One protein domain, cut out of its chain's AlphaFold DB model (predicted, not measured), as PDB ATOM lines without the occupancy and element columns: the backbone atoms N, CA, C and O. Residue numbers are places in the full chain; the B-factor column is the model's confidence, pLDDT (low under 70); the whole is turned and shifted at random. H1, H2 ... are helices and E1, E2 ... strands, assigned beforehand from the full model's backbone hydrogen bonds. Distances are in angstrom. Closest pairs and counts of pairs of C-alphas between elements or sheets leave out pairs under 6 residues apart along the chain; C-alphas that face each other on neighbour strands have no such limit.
ATOM      1  N   LEU A 425     167.640 140.520  98.790       80.06
ATOM      2  CA  LEU A 425     169.092 140.524  98.650       80.06
ATOM      3  C   LEU A 425     169.630 141.865  99.167       80.06
ATOM      4  O   LEU A 425     169.352 142.912  98.582       80.06
ATOM      5  N   LEU A 426     170.388 141.831 100.260       80.94
ATOM      6  CA  LEU A 426     171.203 142.948 100.729       80.94
ATOM      7  C   LEU A 426     172.433 143.072  99.823       80.94
ATOM      8  O   LEU A 426     173.156 142.097  99.614       80.94
ATOM      9  N   VAL A 427     172.677 144.282  99.328       84.19
ATOM     10  CA  VAL A 427     173.861 144.668  98.556       84.19
ATOM     11  C   VAL A 427     174.557 145.796  99.308       84.19
ATOM     12  O   VAL A 427     173.959 146.844  99.549       84.19
ATOM     13  N   VAL A 428     175.813 145.596  99.690       84.81
ATOM     14  CA  VAL A 428     176.653 146.599 100.355       84.81
ATOM     15  C   VAL A 428     177.742 147.024  99.383       84.81
ATOM     16  O   VAL A 428     178.458 146.179  98.854       84.81
ATOM     17  N   ALA A 429     177.864 148.326  99.145       86.56
ATOM     18  CA  ALA A 429     178.853 148.905  98.244       86.56
ATOM     19  C   ALA A 429     179.803 149.810  99.035       86.56
ATOM     20  O   ALA A 429     179.350 150.764  99.669       86.56
ATOM     21  N   TYR A 430     181.105 149.516  99.004       86.50
ATOM     22  CA  TYR A 430     182.154 150.259  99.707       86.50
ATOM     23  C   TYR A 430     183.057 151.020  98.730       86.50
ATOM     24  O   TYR A 430     183.617 150.446  97.796       86.50
ATOM     25  N   ASN A 431     183.217 152.318  98.974       88.75
ATOM     26  CA  ASN A 431     184.074 153.226  98.227       88.75
ATOM     27  C   ASN A 431     185.399 153.430  98.976       88.75
ATOM     28  O   ASN A 431     185.409 154.000 100.067       88.75
ATOM     29  N   SER A 432     186.512 153.004  98.377       88.38
ATOM     30  CA  SER A 432     187.870 153.216  98.902       88.38
ATOM     31  C   SER A 432     188.344 154.670  98.794       88.38
ATOM     32  O   SER A 432     189.218 155.086  99.554       88.38
ATOM     33  N   LEU A 433     187.781 155.451  97.867       87.94
ATOM     34  CA  LEU A 433     188.262 156.792  97.543       87.94
ATOM     35  C   LEU A 433     187.896 157.829  98.613       87.94
ATOM     36  O   LEU A 433     186.791 157.852  99.157       87.94
ATOM     37  N   ALA A 434     188.808 158.779  98.839       88.88
ATOM     38  CA  ALA A 434     188.648 159.891  99.782       88.88
ATOM     39  C   ALA A 434     187.701 161.017  99.304       88.88
ATOM     40  O   ALA A 434     187.746 162.136  99.816       88.88
ATOM     41  N   TRP A 435     186.825 160.735  98.338       88.62
ATOM     42  CA  TRP A 435     185.833 161.659  97.788       88.62
ATOM     43  C   TRP A 435     184.523 160.912  97.463       88.62
ATOM     44  O   TRP A 435     184.553 159.693  97.273       88.62
ATOM     45  N   PRO A 436     183.354 161.589  97.466       90.50
ATOM     46  CA  PRO A 436     182.070 160.920  97.281       90.50
ATOM     47  C   PRO A 436     181.906 160.451  95.832       90.50
ATOM     48  O   PRO A 436     182.186 161.203  94.895       90.50
ATOM     49  N   ARG A 437     181.411 159.226  95.653       88.38
ATOM     50  CA  ARG A 437     181.324 158.545  94.355       88.38
ATOM     51  C   ARG A 437     179.870 158.247  93.992       88.38
ATOM     52  O   ARG A 437     179.077 157.858  94.846       88.38
ATOM     53  N   ARG A 438     179.532 158.413  92.714       88.88
ATOM     54  CA  ARG A 438     178.356 157.793  92.086       88.88
ATOM     55  C   ARG A 438     178.847 156.570  91.324       88.88
ATOM     56  O   ARG A 438     179.881 156.655  90.667       88.88
ATOM     57  N   GLU A 439     178.150 155.453  91.468       88.75
ATOM     58  CA  GLU A 439     178.515 154.175  90.858       88.75
ATOM     59  C   GLU A 439     177.275 153.480  90.297       88.75
ATOM     60  O   GLU A 439     176.219 153.519  90.931       88.75
ATOM     61  N   TRP A 440     177.390 152.814  89.150       88.94
ATOM     62  CA  TRP A 440     176.284 152.036  88.587       88.94
ATOM     63  C   TRP A 440     176.426 150.567  88.976       88.94
ATOM     64  O   TRP A 440     177.189 149.803  88.387       88.94
ATOM     65  N   VAL A 441     175.676 150.167  90.000       87.19
ATOM     66  CA  VAL A 441     175.690 148.797  90.512       87.19
ATOM     67  C   VAL A 441     174.845 147.919  89.593       87.19
ATOM     68  O   VAL A 441     173.655 148.173  89.395       87.19
ATOM     69  N   ARG A 442     175.472 146.873  89.046       84.44
ATOM     70  CA  ARG A 442     174.837 145.807  88.258       84.44
ATOM     71  C   ARG A 442     174.674 144.581  89.157       84.44
ATOM     72  O   ARG A 442     175.638 144.142  89.780       84.44
ATOM     73  N   VAL A 443     173.462 144.039  89.240       79.25
ATOM     74  CA  VAL A 443     173.135 142.845  90.031       79.25
ATOM     75  C   VAL A 443     172.521 141.794  89.105       79.25
ATOM     76  O   VAL A 443     171.463 142.055  88.534       79.25
ATOM     77  N   PRO A 444     173.133 140.611  88.936       74.62
ATOM     78  CA  PRO A 444     172.563 139.545  88.113       74.62
ATOM     79  C   PRO A 444     171.283 138.972  88.748       74.62
ATOM     80  O   PRO A 444     171.255 138.676  89.944       74.62
ATOM     81  N   VAL A 445     170.223 138.814  87.951       73.00
ATOM     82  CA  VAL A 445     168.890 138.361  88.388       73.00
ATOM     83  C   VAL A 445     168.269 137.326  87.432       73.00
ATOM     84  O   VAL A 445     168.731 137.101  86.310       73.00
ATOM     85  N   ALA A 446     167.226 136.640  87.903       68.31
ATOM     86  CA  ALA A 446     166.548 135.579  87.163       68.31
ATOM     87  C   ALA A 446     165.430 136.146  86.265       68.31
ATOM     88  O   ALA A 446     164.591 136.922  86.720       68.31
ATOM     89  N   ALA A 447     165.395 135.727  84.998       59.25
ATOM     90  CA  ALA A 447     164.434 136.225  84.010       59.25
ATOM     91  C   ALA A 447     162.971 135.852  84.310       59.25
ATOM     92  O   ALA A 447     162.669 135.012  85.157       59.25
ATOM     93  N   GLY A 448     162.053 136.448  83.542       53.88
ATOM     94  CA  GLY A 448     160.678 135.955  83.382       53.88
ATOM     95  C   GLY A 448     159.713 136.275  84.526       53.88
ATOM     96  O   GLY A 448     158.564 135.836  84.495       53.88
ATOM     97  N   HIS A 449     160.140 137.052  85.521       52.84
ATOM     98  CA  HIS A 449     159.305 137.407  86.663       52.84
ATOM     99  C   HIS A 449     158.164 138.357  86.258       52.84
ATOM    100  O   HIS A 449     158.381 139.504  85.878       52.84
ATOM    101  N   ALA A 450     156.915 137.903  86.420       40.31
ATOM    102  CA  ALA A 450     155.706 138.704  86.169       40.31
ATOM    103  C   ALA A 450     155.499 139.865  87.172       40.31
ATOM    104  O   ALA A 450     154.553 140.645  87.045       40.31
ATOM    105  N   ALA A 451     156.371 139.971  88.176       51.12
ATOM    106  CA  ALA A 451     156.445 141.058  89.137       51.12
ATOM    107  C   ALA A 451     157.788 141.789  88.968       51.12
ATOM    108  O   ALA A 451     158.826 141.125  88.982       51.12
ATOM    109  N   PRO A 452     157.810 143.130  88.847       70.56
ATOM    110  CA  PRO A 452     159.063 143.862  88.723       70.56
ATOM    111  C   PRO A 452     159.891 143.738  90.007       70.56
ATOM    112  O   PRO A 452     159.345 143.694  91.113       70.56
ATOM    113  N   TYR A 453     161.215 143.752  89.875       79.44
ATOM    114  CA  TYR A 453     162.098 143.986  91.013       79.44
ATOM    115  C   TYR A 453     161.899 145.406  91.580       79.44
ATOM    116  O   TYR A 453     161.291 146.281  90.962       79.44
ATOM    117  N   THR A 454     162.422 145.648  92.777       83.56
ATOM    118  CA  THR A 454     162.561 146.976  93.381       83.56
ATOM    119  C   THR A 454     163.901 147.064  94.097       83.56
ATOM    120  O   THR A 454     164.325 146.094  94.725       83.56
ATOM    121  N   VAL A 455     164.544 148.231  94.023       87.88
ATOM    122  CA  VAL A 455     165.753 148.563  94.788       87.88
ATOM    123  C   VAL A 455     165.396 149.636  95.812       87.88
ATOM    124  O   VAL A 455     164.733 150.612  95.463       87.88
ATOM    125  N   GLN A 456     165.821 149.468  97.063       87.44
ATOM    126  CA  GLN A 456     165.631 150.437  98.148       87.44
ATOM    127  C   GLN A 456     166.977 150.817  98.780       87.44
ATOM    128  O   GLN A 456     167.827 149.946  98.955       87.44
ATOM    129  N   ASP A 457     167.166 152.092  99.133       85.81
ATOM    130  CA  ASP A 457     168.306 152.549  99.940       85.81
ATOM    131  C   ASP A 457     168.124 152.237 101.439       85.81
ATOM    132  O   ASP A 457     167.068 151.776 101.878       85.81
ATOM    133  N   ALA A 458     169.163 152.500 102.240       78.50
ATOM    134  CA  ALA A 458     169.157 152.293 103.692       78.50
ATOM    135  C   ALA A 458     168.003 152.994 104.435       78.50
ATOM    136  O   ALA A 458     167.578 152.520 105.488       78.50
ATOM    137  N   ASP A 459     167.472 154.085 103.874       78.25
ATOM    138  CA  ASP A 459     166.376 154.871 104.443       78.25
ATOM    139  C   ASP A 459     164.994 154.404 103.924       78.25
ATOM    140  O   ASP A 459     163.980 155.060 104.170       78.25
ATOM    141  N   GLY A 460     164.938 153.293 103.177       75.75
ATOM    142  CA  GLY A 460     163.722 152.736 102.578       75.75
ATOM    143  C   GLY A 460     163.247 153.448 101.306       75.75
ATOM    144  O   GLY A 460     162.157 153.155 100.808       75.75
ATOM    145  N   ARG A 461     164.025 154.387 100.743       83.31
ATOM    146  CA  ARG A 461     163.631 155.085  99.509       83.31
ATOM    147  C   ARG A 461     163.855 154.175  98.312       83.31
ATOM    148  O   ARG A 461     164.958 153.671  98.114       83.31
ATOM    149  N   ARG A 462     162.828 154.004  97.475       86.81
ATOM    150  CA  ARG A 462     162.978 153.302  96.192       86.81
ATOM    151  C   ARG A 462     163.899 154.088  95.260       86.81
ATOM    152  O   ARG A 462     163.700 155.287  95.074       86.81
ATOM    153  N   LEU A 463     164.864 153.399  94.661       88.81
ATOM    154  CA  LEU A 463     165.775 153.964  93.668       88.81
ATOM    155  C   LEU A 463     165.275 153.685  92.241       88.81
ATOM    156  O   LEU A 463     164.708 152.614  91.991       88.81
ATOM    157  N   PRO A 464     165.510 154.603  91.282       89.69
ATOM    158  CA  PRO A 464     165.407 154.290  89.863       89.69
ATOM    159  C   PRO A 464     166.266 153.068  89.532       89.69
ATOM    160  O   PRO A 464     167.408 152.960  89.979       89.69
ATOM    161  N   SER A 465     165.706 152.148  88.756       87.75
ATOM    162  CA  SER A 465     166.386 150.929  88.322       87.75
ATOM    163  C   SER A 465     165.917 150.511  86.928       87.75
ATOM    164  O   SER A 465     164.844 150.915  86.477       87.75
ATOM    165  N   GLN A 466     166.753 149.740  86.237       86.81
ATOM    166  CA  GLN A 466     166.560 149.268  84.864       86.81
ATOM    167  C   GLN A 466     166.938 147.785  84.785       86.81
ATOM    168  O   GLN A 466     167.879 147.365  85.454       86.81
ATOM    169  N   LEU A 467     166.235 147.006  83.960       85.19
ATOM    170  CA  LEU A 467     166.639 145.641  83.601       85.19
ATOM    171  C   LEU A 467     167.263 145.628  82.201       85.19
ATOM    172  O   LEU A 467     166.721 146.252  81.283       85.19
ATOM    173  N   LEU A 468     168.374 144.909  82.032       82.50
ATOM    174  CA  LEU A 468     168.973 144.596  80.729       82.50
ATOM    175  C   LEU A 468     169.164 143.077  80.585       82.50
ATOM    176  O   LEU A 468     169.514 142.430  81.569       82.50
ATOM    177  N   PRO A 469     169.004 142.491  79.385       84.62
ATOM    178  CA  PRO A 469     169.364 141.092  79.151       84.62
ATOM    179  C   PRO A 469     170.889 140.917  79.209       84.62
ATOM    180  O   PRO A 469     171.621 141.761  78.684       84.62
ATOM    181  N   VAL A 470     171.391 139.818  79.782       82.62
ATOM    182  CA  VAL A 470     172.839 139.524  79.812       82.62
ATOM    183  C   VAL A 470     173.399 139.434  78.384       82.62
ATOM    184  O   VAL A 470     172.751 138.924  77.468       82.62
ATOM    185  N   ALA A 471     174.596 139.982  78.161       84.50
ATOM    186  CA  ALA A 471     175.211 140.017  76.837       84.50
ATOM    187  C   ALA A 471     175.605 138.613  76.341       84.50
ATOM    188  O   ALA A 471     176.158 137.809  77.090       84.50
ATOM    189  N   VAL A 472     175.394 138.341  75.047       83.81
ATOM    190  CA  VAL A 472     175.698 137.032  74.430       83.81
ATOM    191  C   VAL A 472     177.169 136.642  74.613       83.81
ATOM    192  O   VAL A 472     177.448 135.494  74.940       83.81
ATOM    193  N   SER A 473     178.102 137.595  74.517       83.88
ATOM    194  CA  SER A 473     179.531 137.348  74.755       83.88
ATOM    195  C   SER A 473     179.859 136.958  76.201       83.88
ATOM    196  O   SER A 473     180.799 136.203  76.427       83.88
ATOM    197  N   THR A 474     179.063 137.402  77.178       83.25
ATOM    198  CA  THR A 474     179.162 136.959  78.579       83.25
ATOM    199  C   THR A 474     178.680 135.516  78.732       83.25
ATOM    200  O   THR A 474     179.365 134.708  79.353       83.25
ATOM    201  N   LEU A 475     177.560 135.155  78.097       79.50
ATOM    202  CA  LEU A 475     177.059 133.773  78.094       79.50
ATOM    203  C   LEU A 475     178.040 132.814  77.391       79.50
ATOM    204  O   LEU A 475     178.293 131.722  77.892       79.50
ATOM    205  N   GLN A 476     178.650 133.243  76.280       78.75
ATOM    206  CA  GLN A 476     179.702 132.492  75.583       78.75
ATOM    207  C   GLN A 476     180.957 132.313  76.452       78.75
ATOM    208  O   GLN A 476     181.491 131.207  76.525       78.75
ATOM    209  N   LEU A 477     181.408 133.364  77.150       79.50
ATOM    210  CA  LEU A 477     182.544 133.288  78.076       79.50
ATOM    211  C   LEU A 477     182.260 132.319  79.235       79.50
ATOM    212  O   LEU A 477     183.099 131.471  79.545       79.50
ATOM    213  N   GLN A 478     181.065 132.383  79.830       74.06
ATOM    214  CA  GLN A 478     180.648 131.453  80.880       74.06
ATOM    215  C   GLN A 478     180.580 130.004  80.369       74.06
ATOM    216  O   GLN A 478     181.052 129.097  81.054       74.06
ATOM    217  N   GLN A 479     180.055 129.773  79.160       75.06
ATOM    218  CA  GLN A 479     180.029 128.446  78.537       75.06
ATOM    219  C   GLN A 479     181.446 127.913  78.260       75.06
ATOM    220  O   GLN A 479     181.706 126.730  78.484       75.06
ATOM    221  N   GLY A 480     182.382 128.768  77.837       73.88
ATOM    222  CA  GLY A 480     183.796 128.410  77.677       73.88
ATOM    223  C   GLY A 480     184.448 128.001  79.002       73.88
ATOM    224  O   GLY A 480     185.057 126.936  79.088       73.88
ATOM    225  N   LEU A 481     184.240 128.790  80.062       73.69
ATOM    226  CA  LEU A 481     184.721 128.477  81.413       73.69
ATOM    227  C   LEU A 481     184.105 127.179  81.962       73.69
ATOM    228  O   LEU A 481     184.817 126.386  82.574       73.69
ATOM    229  N   GLN A 482     182.819 126.911  81.706       72.31
ATOM    230  CA  GLN A 482     182.174 125.650  82.097       72.31
ATOM    231  C   GLN A 482     182.740 124.460  81.309       72.31
ATOM    232  O   GLN A 482     182.974 123.398  81.878       72.31
ATOM    233  N   THR A 483     183.010 124.640  80.013       71.75
ATOM    234  CA  THR A 483     183.634 123.611  79.160       71.75
ATOM    235  C   THR A 483     185.048 123.264  79.647       71.75
ATOM    236  O   THR A 483     185.457 122.110  79.562       71.75
ATOM    237  N   ALA A 484     185.766 124.227  80.236       66.38
ATOM    238  CA  ALA A 484     187.031 124.007  80.939       66.38
ATOM    239  C   ALA A 484     186.868 123.518  82.402       66.38
ATOM    240  O   ALA A 484     187.856 123.362  83.111       66.38
ATOM    241  N   GLY A 485     185.650 123.288  82.904       66.00
ATOM    242  CA  GLY A 485     185.411 122.894  84.302       66.00
ATOM    243  C   GLY A 485     185.723 123.981  85.344       66.00
ATOM    244  O   GLY A 485     185.733 123.697  86.538       66.00
ATOM    245  N   LEU A 486     185.956 125.223  84.909       63.72
ATOM    246  CA  LEU A 486     186.271 126.390  85.747       63.72
ATOM    247  C   LEU A 486     185.016 127.190  86.152       63.72
ATOM    248  O   LEU A 486     185.110 128.176  86.884       63.72
ATOM    249  N   ALA A 487     183.836 126.782  85.676       62.56
ATOM    250  CA  ALA A 487     182.548 127.368  86.030       62.56
ATOM    251  C   ALA A 487     181.466 126.303  86.247       62.56
ATOM    252  O   ALA A 487     181.493 125.227  85.650       62.56
ATOM    253  N   GLY A 488     180.483 126.646  87.082       59.53
ATOM    254  CA  GLY A 488     179.268 125.857  87.262       59.53
ATOM    255  C   GLY A 488     178.271 125.995  86.108       59.53
ATOM    256  O   GLY A 488     178.495 126.713  85.135       59.53
ATOM    257  N   ASP A 489     177.144 125.301  86.253       56.09
ATOM    258  CA  ASP A 489     176.101 125.158  85.234       56.09
ATOM    259  C   ASP A 489     175.519 126.513  84.748       56.09
ATOM    260  O   ASP A 489     174.916 127.237  85.545       56.09
ATOM    261  N   PRO A 490     175.636 126.869  83.452       51.34
ATOM    262  CA  PRO A 490     175.019 128.065  82.889       51.34
ATOM    263  C   PRO A 490     173.492 127.963  82.746       51.34
ATOM    264  O   PRO A 490     172.857 128.985  82.512       51.34
ATOM    265  N   ALA A 491     172.859 126.804  82.972       47.91
ATOM    266  CA  ALA A 491     171.411 126.756  83.206       47.91
ATOM    267  C   ALA A 491     171.006 127.420  84.543       47.91
ATOM    268  O   ALA A 491     169.849 127.796  84.717       47.91
ATOM    269  N   ALA A 492     171.963 127.618  85.461       51.94
ATOM    270  CA  ALA A 492     171.824 128.452  86.654       51.94
ATOM    271  C   ALA A 492     172.346 129.893  86.444       51.94
ATOM    272  O   ALA A 492     172.492 130.648  87.409       51.94
ATOM    273  N   ALA A 493     172.653 130.298  85.204       54.62
ATOM    274  CA  ALA A 493     173.065 131.666  84.924       54.62
ATOM    275  C   ALA A 493     171.915 132.663  85.116       54.62
ATOM    276  O   ALA A 493     170.747 132.377  84.844       54.62
ATOM    277  N   ALA A 494     172.263 133.876  85.535       63.25
ATOM    278  CA  ALA A 494     171.361 135.006  85.401       63.25
ATOM    279  C   ALA A 494     171.151 135.327  83.918       63.25
ATOM    280  O   ALA A 494     172.093 135.328  83.129       63.25
ATOM    281  N   ALA A 495     169.906 135.618  83.560       68.75
ATOM    282  CA  ALA A 495     169.520 135.990  82.202       68.75
ATOM    283  C   ALA A 495     169.325 137.509  82.052       68.75
ATOM    284  O   ALA A 495     169.364 138.033  80.938       68.75
ATOM    285  N   GLU A 496     169.171 138.224  83.170       78.00
ATOM    286  CA  GLU A 496     169.018 139.676  83.228       78.00
ATOM    287  C   GLU A 496     169.954 140.288  84.283       78.00
ATOM    288  O   GLU A 496     170.385 139.631  85.232       78.00
ATOM    289  N   GLU A 497     170.248 141.574  84.128       80.94
ATOM    290  CA  GLU A 497     170.967 142.408  85.086       80.94
ATOM    291  C   GLU A 497     170.052 143.538  85.552       80.94
ATOM    292  O   GLU A 497     169.542 144.315  84.743       80.94
ATOM    293  N   LEU A 498     169.876 143.656  86.866       84.69
ATOM    294  CA  LEU A 498     169.234 144.793  87.505       84.69
ATOM    295  C   LEU A 498     170.283 145.874  87.783       84.69
ATOM    296  O   LEU A 498     171.253 145.644  88.504       84.69
ATOM    297  N   VAL A 499     170.066 147.059  87.226       88.00
ATOM    298  CA  VAL A 499     171.001 148.187  87.260       88.00
ATOM    299  C   VAL A 499     170.402 149.344  88.047       88.00
ATOM    300  O   VAL A 499     169.251 149.714  87.809       88.00
ATOM    301  N   PHE A 500     171.176 149.939  88.958       90.62
ATOM    302  CA  PHE A 500     170.795 151.143  89.707       90.62
ATOM    303  C   PHE A 500     172.006 152.028  90.038       90.62
ATOM    304  O   PHE A 500     173.140 151.555  90.093       90.62
ATOM    305  N   GLU A 501     171.772 153.320  90.277       91.38
ATOM    306  CA  GLU A 501     172.818 154.246  90.729       91.38
ATOM    307  C   GLU A 501     172.952 154.216  92.262       91.38
ATOM    308  O   GLU A 501     171.990 154.457  92.994       91.38
ATOM    309  N   ALA A 502     174.165 153.964  92.750       90.50
ATOM    310  CA  ALA A 502     174.548 154.026  94.153       90.50
ATOM    311  C   ALA A 502     175.333 155.316  94.444       90.50
ATOM    312  O   ALA A 502     176.354 155.597  93.817       90.50
ATOM    313  N   ALA A 503     174.882 156.088  95.437       90.81
ATOM    314  CA  ALA A 503     175.602 157.256  95.948       90.81
ATOM    315  C   ALA A 503     176.389 156.878  97.213       90.81
ATOM    316  O   ALA A 503     175.793 156.565  98.247       90.81
ATOM    317  N   LEU A 504     177.721 156.908  97.126       90.06
ATOM    318  CA  LEU A 504     178.645 156.386  98.131       90.06
ATOM    319  C   LEU A 504     179.425 157.517  98.834       90.06
ATOM    320  O   LEU A 504     179.881 158.454  98.166       90.06
ATOM    321  N   PRO A 505     179.609 157.450 100.167       89.50
ATOM    322  CA  PRO A 505     180.404 158.429 100.907       89.50
ATOM    323  C   PRO A 505     181.919 158.261 100.651       89.50
ATOM    324  O   PRO A 505     182.346 157.223 100.143       89.50
ATOM    325  N   PRO A 506     182.754 159.257 101.010       89.69
ATOM    326  CA  PRO A 506     184.212 159.104 101.062       89.69
ATOM    327  C   PRO A 506     184.635 158.032 102.076       89.69
ATOM    328  O   PRO A 506     184.162 158.081 103.212       89.69
ATOM    329  N   VAL A 507     185.549 157.130 101.693       88.62
ATOM    330  CA  VAL A 507     186.122 156.048 102.531       88.62
ATOM    331  C   VAL A 507     185.062 155.359 103.401       88.62
ATOM    332  O   VAL A 507     185.111 155.386 104.631       88.62
ATOM    333  N   GLY A 508     184.034 154.807 102.762       85.50
ATOM    334  CA  GLY A 508     182.845 154.328 103.456       85.50
ATOM    335  C   GLY A 508     181.876 153.592 102.541       85.50
ATOM    336  O   GLY A 508     182.116 153.437 101.343       85.50
ATOM    337  N   TYR A 509     180.771 153.118 103.113       87.19
ATOM    338  CA  TYR A 509     179.819 152.246 102.427       87.19
ATOM    339  C   TYR A 509     178.397 152.815 102.372       87.19
ATOM    340  O   TYR A 509     178.034 153.734 103.112       87.19
ATOM    341  N   ALA A 510     177.587 152.221 101.499       87.38
ATOM    342  CA  ALA A 510     176.133 152.318 101.499       87.38
ATOM    343  C   ALA A 510     175.512 150.923 101.313       87.38
ATOM    344  O   ALA A 510     176.110 150.045 100.687       87.38
ATOM    345  N   SER A 511     174.310 150.723 101.853       86.56
ATOM    346  CA  SER A 511     173.556 149.468 101.772       86.56
ATOM    347  C   SER A 511     172.241 149.644 101.016       86.56
ATOM    348  O   SER A 511     171.513 150.613 101.247       86.56
ATOM    349  N   PHE A 512     171.909 148.661 100.186       86.81
ATOM    350  CA  PHE A 512     170.712 148.611  99.352       86.81
ATOM    351  C   PHE A 512     170.023 147.253  99.501       86.81
ATOM    352  O   PHE A 512     170.683 146.249  99.759       86.81
ATOM    353  N   VAL A 513     168.707 147.198  99.307       85.94
ATOM    354  CA  VAL A 513     167.950 145.937  99.267       85.94
ATOM    355  C   VAL A 513     167.241 145.788  97.929       85.94
ATOM    356  O   VAL A 513     166.491 146.671  97.514       85.94
ATOM    357  N   VAL A 514     167.471 144.645  97.281       84.00
ATOM    358  CA  VAL A 514     166.786 144.196  96.067       84.00
ATOM    359  C   VAL A 514     165.710 143.176  96.452       84.00
ATOM    360  O   VAL A 514     166.001 142.180  97.117       84.00
ATOM    361  N   GLN A 515     164.465 143.412  96.039       81.62
ATOM    362  CA  GLN A 515     163.302 142.556  96.329       81.62
ATOM    363  C   GLN A 515     162.377 142.437  95.114       81.62
ATOM    364  O   GLN A 515     162.255 143.382  94.336       81.62
ATOM    365  N   LEU A 516     161.667 141.313  94.985       75.25
ATOM    366  CA  LEU A 516     160.516 141.192  94.082       75.25
ATOM    367  C   LEU A 516     159.336 142.036  94.597       75.25
ATOM    368  O   LEU A 516     159.093 142.120  95.802       75.25
ATOM    369  N   SER A 517     158.587 142.675  93.693       65.88
ATOM    370  CA  SER A 517     157.407 143.466  94.058       65.88
ATOM    371  C   SER A 517     156.182 142.575  94.280       65.88
ATOM    372  O   SER A 517     155.600 142.045  93.337       65.88
ATOM    373  N   SER A 518     155.730 142.447  95.526       54.06
ATOM    374  CA  SER A 518     154.645 141.537  95.927       54.06
ATOM    375  C   SER A 518     153.221 141.978  95.520       54.06
ATOM    376  O   SER A 518     152.274 141.772  96.282       54.06
ATOM    377  N   VAL A 912     184.835 150.239  93.339       81.94
ATOM    378  CA  VAL A 912     183.994 149.927  94.510       81.94
ATOM    379  C   VAL A 912     184.050 148.431  94.857       81.94
ATOM    380  O   VAL A 912     184.094 147.587  93.966       81.94
ATOM    381  N   LEU A 913     184.032 148.082  96.144       82.19
ATOM    382  CA  LEU A 913     183.877 146.694  96.597       82.19
ATOM    383  C   LEU A 913     182.390 146.394  96.816       82.19
ATOM    384  O   LEU A 913     181.681 147.229  97.381       82.19
ATOM    385  N   LEU A 914     181.916 145.223  96.386       79.69
ATOM    386  CA  LEU A 914     180.507 144.826  96.486       79.69
ATOM    387  C   LEU A 914     180.376 143.569  97.347       79.69
ATOM    388  O   LEU A 914     181.009 142.561  97.060       79.69
ATOM    389  N   ALA A 915     179.528 143.592  98.372       77.62
ATOM    390  CA  ALA A 915     179.243 142.427  99.205       77.62
ATOM    391  C   ALA A 915     177.742 142.119  99.245       77.62
ATOM    392  O   ALA A 915     176.909 143.020  99.352       77.62
ATOM    393  N   PHE A 916     177.401 140.834  99.161       77.12
ATOM    394  CA  PHE A 916     176.027 140.352  98.994       77.12
ATOM    395  C   PHE A 916     175.601 139.462 100.162       77.12
ATOM    396  O   PHE A 916     176.379 138.610 100.586       77.12
ATOM    397  N   ALA A 917     174.368 139.605 100.654       72.25
ATOM    398  CA  ALA A 917     173.785 138.703 101.654       72.25
ATOM    399  C   ALA A 917     172.271 138.522 101.467       72.25
ATOM    400  O   ALA A 917     171.578 139.425 101.001       72.25
ATOM    401  N   ARG A 918     171.723 137.370 101.868       70.00
ATOM    402  CA  ARG A 918     170.271 137.112 101.832       70.00
ATOM    403  C   ARG A 918     169.625 137.533 103.152       70.00
ATOM    404  O   ARG A 918     170.024 137.066 104.215       70.00
ATOM    405  N   LEU A 919     168.604 138.382 103.081       67.19
ATOM    406  CA  LEU A 919     167.754 138.735 104.216       67.19
ATOM    407  C   LEU A 919     166.593 137.731 104.333       67.19
ATOM    408  O   LEU A 919     165.986 137.388 103.311       67.19
ATOM    409  N   PRO A 920     166.254 137.266 105.550       57.91
ATOM    410  CA  PRO A 920     165.111 136.385 105.755       57.91
ATOM    411  C   PRO A 920     163.793 137.098 105.416       57.91
ATOM    412  O   PRO A 920     163.679 138.318 105.538       57.91
ATOM    413  N   ALA A 921     162.777 136.326 105.024       54.47
ATOM    414  CA  ALA A 921     161.402 136.820 105.006       54.47
ATOM    415  C   ALA A 921     160.973 137.186 106.438       54.47
ATOM    416  O   ALA A 921     161.337 136.499 107.396       54.47
ATOM    417  N   LEU A 994     177.822 137.589 104.519       54.25
ATOM    418  CA  LEU A 994     178.313 138.381 103.385       54.25
ATOM    419  C   LEU A 994     179.210 137.538 102.468       54.25
ATOM    420  O   LEU A 994     180.117 136.848 102.932       54.25
ATOM    421  N   LEU A 995     178.992 137.669 101.162       55.28
ATOM    422  CA  LEU A 995     179.917 137.269 100.106       55.28
ATOM    423  C   LEU A 995     180.472 138.533  99.440       55.28
ATOM    424  O   LEU A 995     179.801 139.134  98.601       55.28
ATOM    425  N   THR A 996     181.687 138.937  99.813       53.03
ATOM    426  CA  THR A 996     182.436 139.986  99.104       53.03
ATOM    427  C   THR A 996     182.866 139.506  97.713       53.03
ATOM    428  O   THR A 996     183.576 138.509  97.585       53.03
ATOM    429  N   LEU A 997     182.479 140.255  96.681       55.09
ATOM    430  CA  LEU A 997     183.215 140.373  95.429       55.09
ATOM    431  C   LEU A 997     184.201 141.535  95.553       55.09
ATOM    432  O   LEU A 997     183.823 142.671  95.853       55.09
ATOM    433  N   MET A 998     185.470 141.259  95.279       48.16
ATOM    434  CA  MET A 998     186.434 142.328  95.050       48.16
ATOM    435  C   MET A 998     186.293 142.831  93.610       48.16
ATOM    436  O   MET A 998     185.991 142.046  92.717       48.16
ATOM    437  N   ARG A 999     186.509 144.139  93.409       46.28
ATOM    438  CA  ARG A 999     186.357 144.871  92.136       46.28
ATOM    439  C   ARG A 999     184.900 145.020  91.641       46.28
ATOM    440  O   ARG A 999     184.286 144.075  91.168       46.28
ATOM    441  N   ALA A1000     184.375 146.247  91.571       33.72
ATOM    442  CA  ALA A1000     183.104 146.544  90.880       33.72
ATOM    443  C   ALA A1000     183.146 146.244  89.369       33.72
ATOM    444  O   ALA A1000     182.111 145.987  88.760       33.72
ATOM    445  N   GLY A1001     184.342 146.211  88.767       36.44
ATOM    446  CA  GLY A1001     184.540 145.681  87.413       36.44
ATOM    447  C   GLY A1001     184.253 144.178  87.284       36.44
ATOM    448  O   GLY A1001     184.063 143.702  86.174       36.44
ATOM    449  N   GLU A1002     184.174 143.450  88.401       40.09
ATOM    450  CA  GLU A1002     183.729 142.053  88.479       40.09
ATOM    451  C   GLU A1002     182.233 141.931  88.817       40.09
ATOM    452  O   GLU A1002     181.750 140.841  89.112       40.09
ATOM    453  N   GLY A1003     181.460 143.013  88.635       35.44
ATOM    454  CA  GLY A1003     180.007 142.967  88.411       35.44
ATOM    455  C   GLY A1003     179.599 142.292  87.089       35.44
ATOM    456  O   GLY A1003     178.520 142.559  86.567       35.44
ATOM    457  N   ASP A1004     180.470 141.445  86.536       43.91
ATOM    458  CA  ASP A1004     180.167 140.471  85.497       43.91
ATOM    459  C   ASP A1004     179.342 139.341  86.143       43.91
ATOM    460  O   ASP A1004     179.852 138.676  87.057       43.91
ATOM    461  N   PRO A1005     178.097 139.085  85.684       39.25
ATOM    462  CA  PRO A1005     177.266 137.987  86.169       39.25
ATOM    463  C   PRO A1005     178.042 136.681  86.333       39.25
ATOM    464  O   PRO A1005     177.895 136.010  87.357       39.25
ATOM    465  N   SER A1006     178.918 136.367  85.372       37.66
ATOM    466  CA  SER A1006     179.709 135.138  85.322       37.66
ATOM    467  C   SER A1006     180.463 134.889  86.627       37.66
ATOM    468  O   SER A1006     180.408 133.781  87.151       37.66
ATOM    469  N   ARG A1007     181.132 135.900  87.205       43.97
ATOM    470  CA  ARG A1007     181.950 135.705  88.418       43.97
ATOM    471  C   ARG A1007     181.116 135.539  89.686       43.97
ATOM    472  O   ARG A1007     181.501 134.736  90.540       43.97
ATOM    473  N   LEU A1008     179.962 136.206  89.803       40.44
ATOM    474  CA  LEU A1008     179.038 135.934  90.912       40.44
ATOM    475  C   LEU A1008     178.444 134.521  90.785       40.44
ATOM    476  O   LEU A1008     178.452 133.774  91.762       40.44
ATOM    477  N   ILE A1009     178.000 134.128  89.584       39.06
ATOM    478  CA  ILE A1009     177.461 132.785  89.309       39.06
ATOM    479  C   ILE A1009     178.520 131.708  89.607       39.06
ATOM    480  O   ILE A1009     178.213 130.720  90.270       39.06
ATOM    481  N   ILE A1010     179.780 131.920  89.205       36.53
ATOM    482  CA  ILE A1010     180.901 131.005  89.481       36.53
ATOM    483  C   ILE A1010     181.174 130.889  90.984       36.53
ATOM    484  O   ILE A1010     181.206 129.771  91.496       36.53
ATOM    485  N   ARG A1011     181.320 132.002  91.724       40.41
ATOM    486  CA  ARG A1011     181.564 131.949  93.182       40.41
ATOM    487  C   ARG A1011     180.405 131.300  93.945       40.41
ATOM    488  O   ARG A1011     180.657 130.566  94.900       40.41
ATOM    489  N   LEU A1012     179.159 131.523  93.517       34.44
ATOM    490  CA  LEU A1012     177.985 130.844  94.071       34.44
ATOM    491  C   LEU A1012     178.021 129.339  93.765       34.44
ATOM    492  O   LEU A1012     177.918 128.534  94.688       34.44
ATOM    493  N   ALA A1013     178.238 128.937  92.511       30.06
ATOM    494  CA  ALA A1013     178.310 127.524  92.140       30.06
ATOM    495  C   ALA A1013     179.439 126.783  92.878       30.06
ATOM    496  O   ALA A1013     179.210 125.715  93.446       30.06
ATOM    497  N   HIS A1014     180.636 127.370  92.944       31.77
ATOM    498  CA  HIS A1014     181.813 126.724  93.526       31.77
ATOM    499  C   HIS A1014     181.716 126.563  95.057       31.77
ATOM    500  O   HIS A1014     182.202 125.572  95.596       31.77
ATOM    501  N   LYS A1015     181.032 127.478  95.769       37.03
ATOM    502  CA  LYS A1015     180.736 127.317  97.210       37.03
ATOM    503  C   LYS A1015     179.533 126.411  97.518       37.03
ATOM    504  O   LYS A1015     179.378 126.031  98.674       37.03
ATOM    505  N   PHE A1016     178.724 126.018  96.526       36.09
ATOM    506  CA  PHE A1016     177.562 125.133  96.725       36.09
ATOM    507  C   PHE A1016     177.652 123.757  96.034       36.09
ATOM    508  O   PHE A1016     176.762 122.931  96.232       36.09
ATOM    509  N   GLN A1017     178.723 123.461  95.287       28.61
ATOM    510  CA  GLN A1017     179.013 122.106  94.779       28.61
ATOM    511  C   GLN A1017     179.963 121.281  95.673       28.61
ATOM    512  O   GLN A1017     180.050 120.066  95.505       28.61
ATOM    513  N   ALA A1018     180.633 121.891  96.657       27.22
ATOM    514  CA  ALA A1018     181.465 121.175  97.627       27.22
ATOM    515  C   ALA A1018     180.614 120.563  98.758       27.22
ATOM    516  O   ALA A1018     180.012 121.293  99.544       27.22
ATOM    517  N   ASN A1019     180.554 119.228  98.851       30.75
ATOM    518  CA  ASN A1019     179.759 118.523  99.866       30.75
ATOM    519  C   ASN A1019     180.177 117.035  99.977       30.75
ATOM    520  O   ASN A1019     180.310 116.395  98.932       30.75
TER     521      ASN A1019
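AT A GLANCE: This is residues 425 to 518, 912 to 921 and 994 to 1019 of the 1131 residues of an uncharacterized protein of Scenedesmus sp. NREL 46B-D3 (UniProt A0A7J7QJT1). Two strongly twisted antiparallel sheets, one of five strands and a smaller one of three, stand face to face as a sandwich with their strands crossed, and two helices lie at one end of it. H2 sits by the edge strands E8 and E2 of the two sheets, and H1 lies farther out, meeting H2 where H2 begins. The 130 printed residues hold eight named strands and two named helices, in the order E1 E2 E3 E4 H1 E5 E6 E7 E8 H2, a mixed class of helices and strands. The whole is compact, with a radius of gyration of the C-alphas of 15.1 A, and spans 42 by 36 by 31 A.

IN THESE COORDINATES: Begin with the larger sheet, in the order E3 E6 E1 E7 E8: E3 is residues 453 to 457, E6 residues 508 to 516, 27.6 A long, E1 residues 425 to 431, 19.6 A, E7 residues 913 to 919, 19.5 A, and E8 residues 995 to 997. Find C-alpha 425 at (169.092, 140.524, 98.650), where E1 begins. The smaller sheet runs E2, residues 437 to 445, then E5, residues 496 to 504, each 24.4 A, then E4, residues 465 to 469. H1 is residues 472 to 483, 16.3 A, and H2 residues 1005 to 1016, 16.6 A, ending at C-alpha 1016 at (177.562, 125.133, 96.725).

HOW THE PARTS SIT: In the larger sheet, look at E6 and E1, antiparallel at 157 degrees, with N 427 and O 512 2.8 A apart, within hydrogen-bond range. E1 and E7 are antiparallel at 158 degrees, with N 428 and O 915 at 2.8 A. In the smaller sheet, E2 and E5 are antiparallel at 156 degrees, with N 443 and O 498 at 2.8 A. In this sandwich, two sheets face to face, the facing parts are 9.0 A centre to centre and the strands of the one stand at 42 degrees to those of the other. H2 only grazes both sheets; its closest C-alphas to E2 are those of Pro 1005 and Pro 444, 5.3 A apart. H1 is not on either sheet. It touches H2 with residues 474 to 478 alone, the closest C-alphas being those of Gln 478 and Ser 1006, 5.8 A, at a shallow tilt of 30 degrees, the same way. In H1 and H2 every O i to N i+4 pair is within hydrogen-bond range.

THE WHOLE: The two C-alphas farthest apart are those of Asp 459 and Ala 484, 44.0 A. Residues 519 to 911 are not printed, with C-alphas 518 and 912 30.6 A apart; residues 922 to 993 are not printed, with C-alphas 921 and 994 17.1 A apart. The link from H1 to E5, residues 484 to 495, is long. The mean pLDDT of the printed part is 70.1; look for values under 70 at residues 446 to 451, 484 to 495, 517 to 518, 919 to 921 and 994 to 1019.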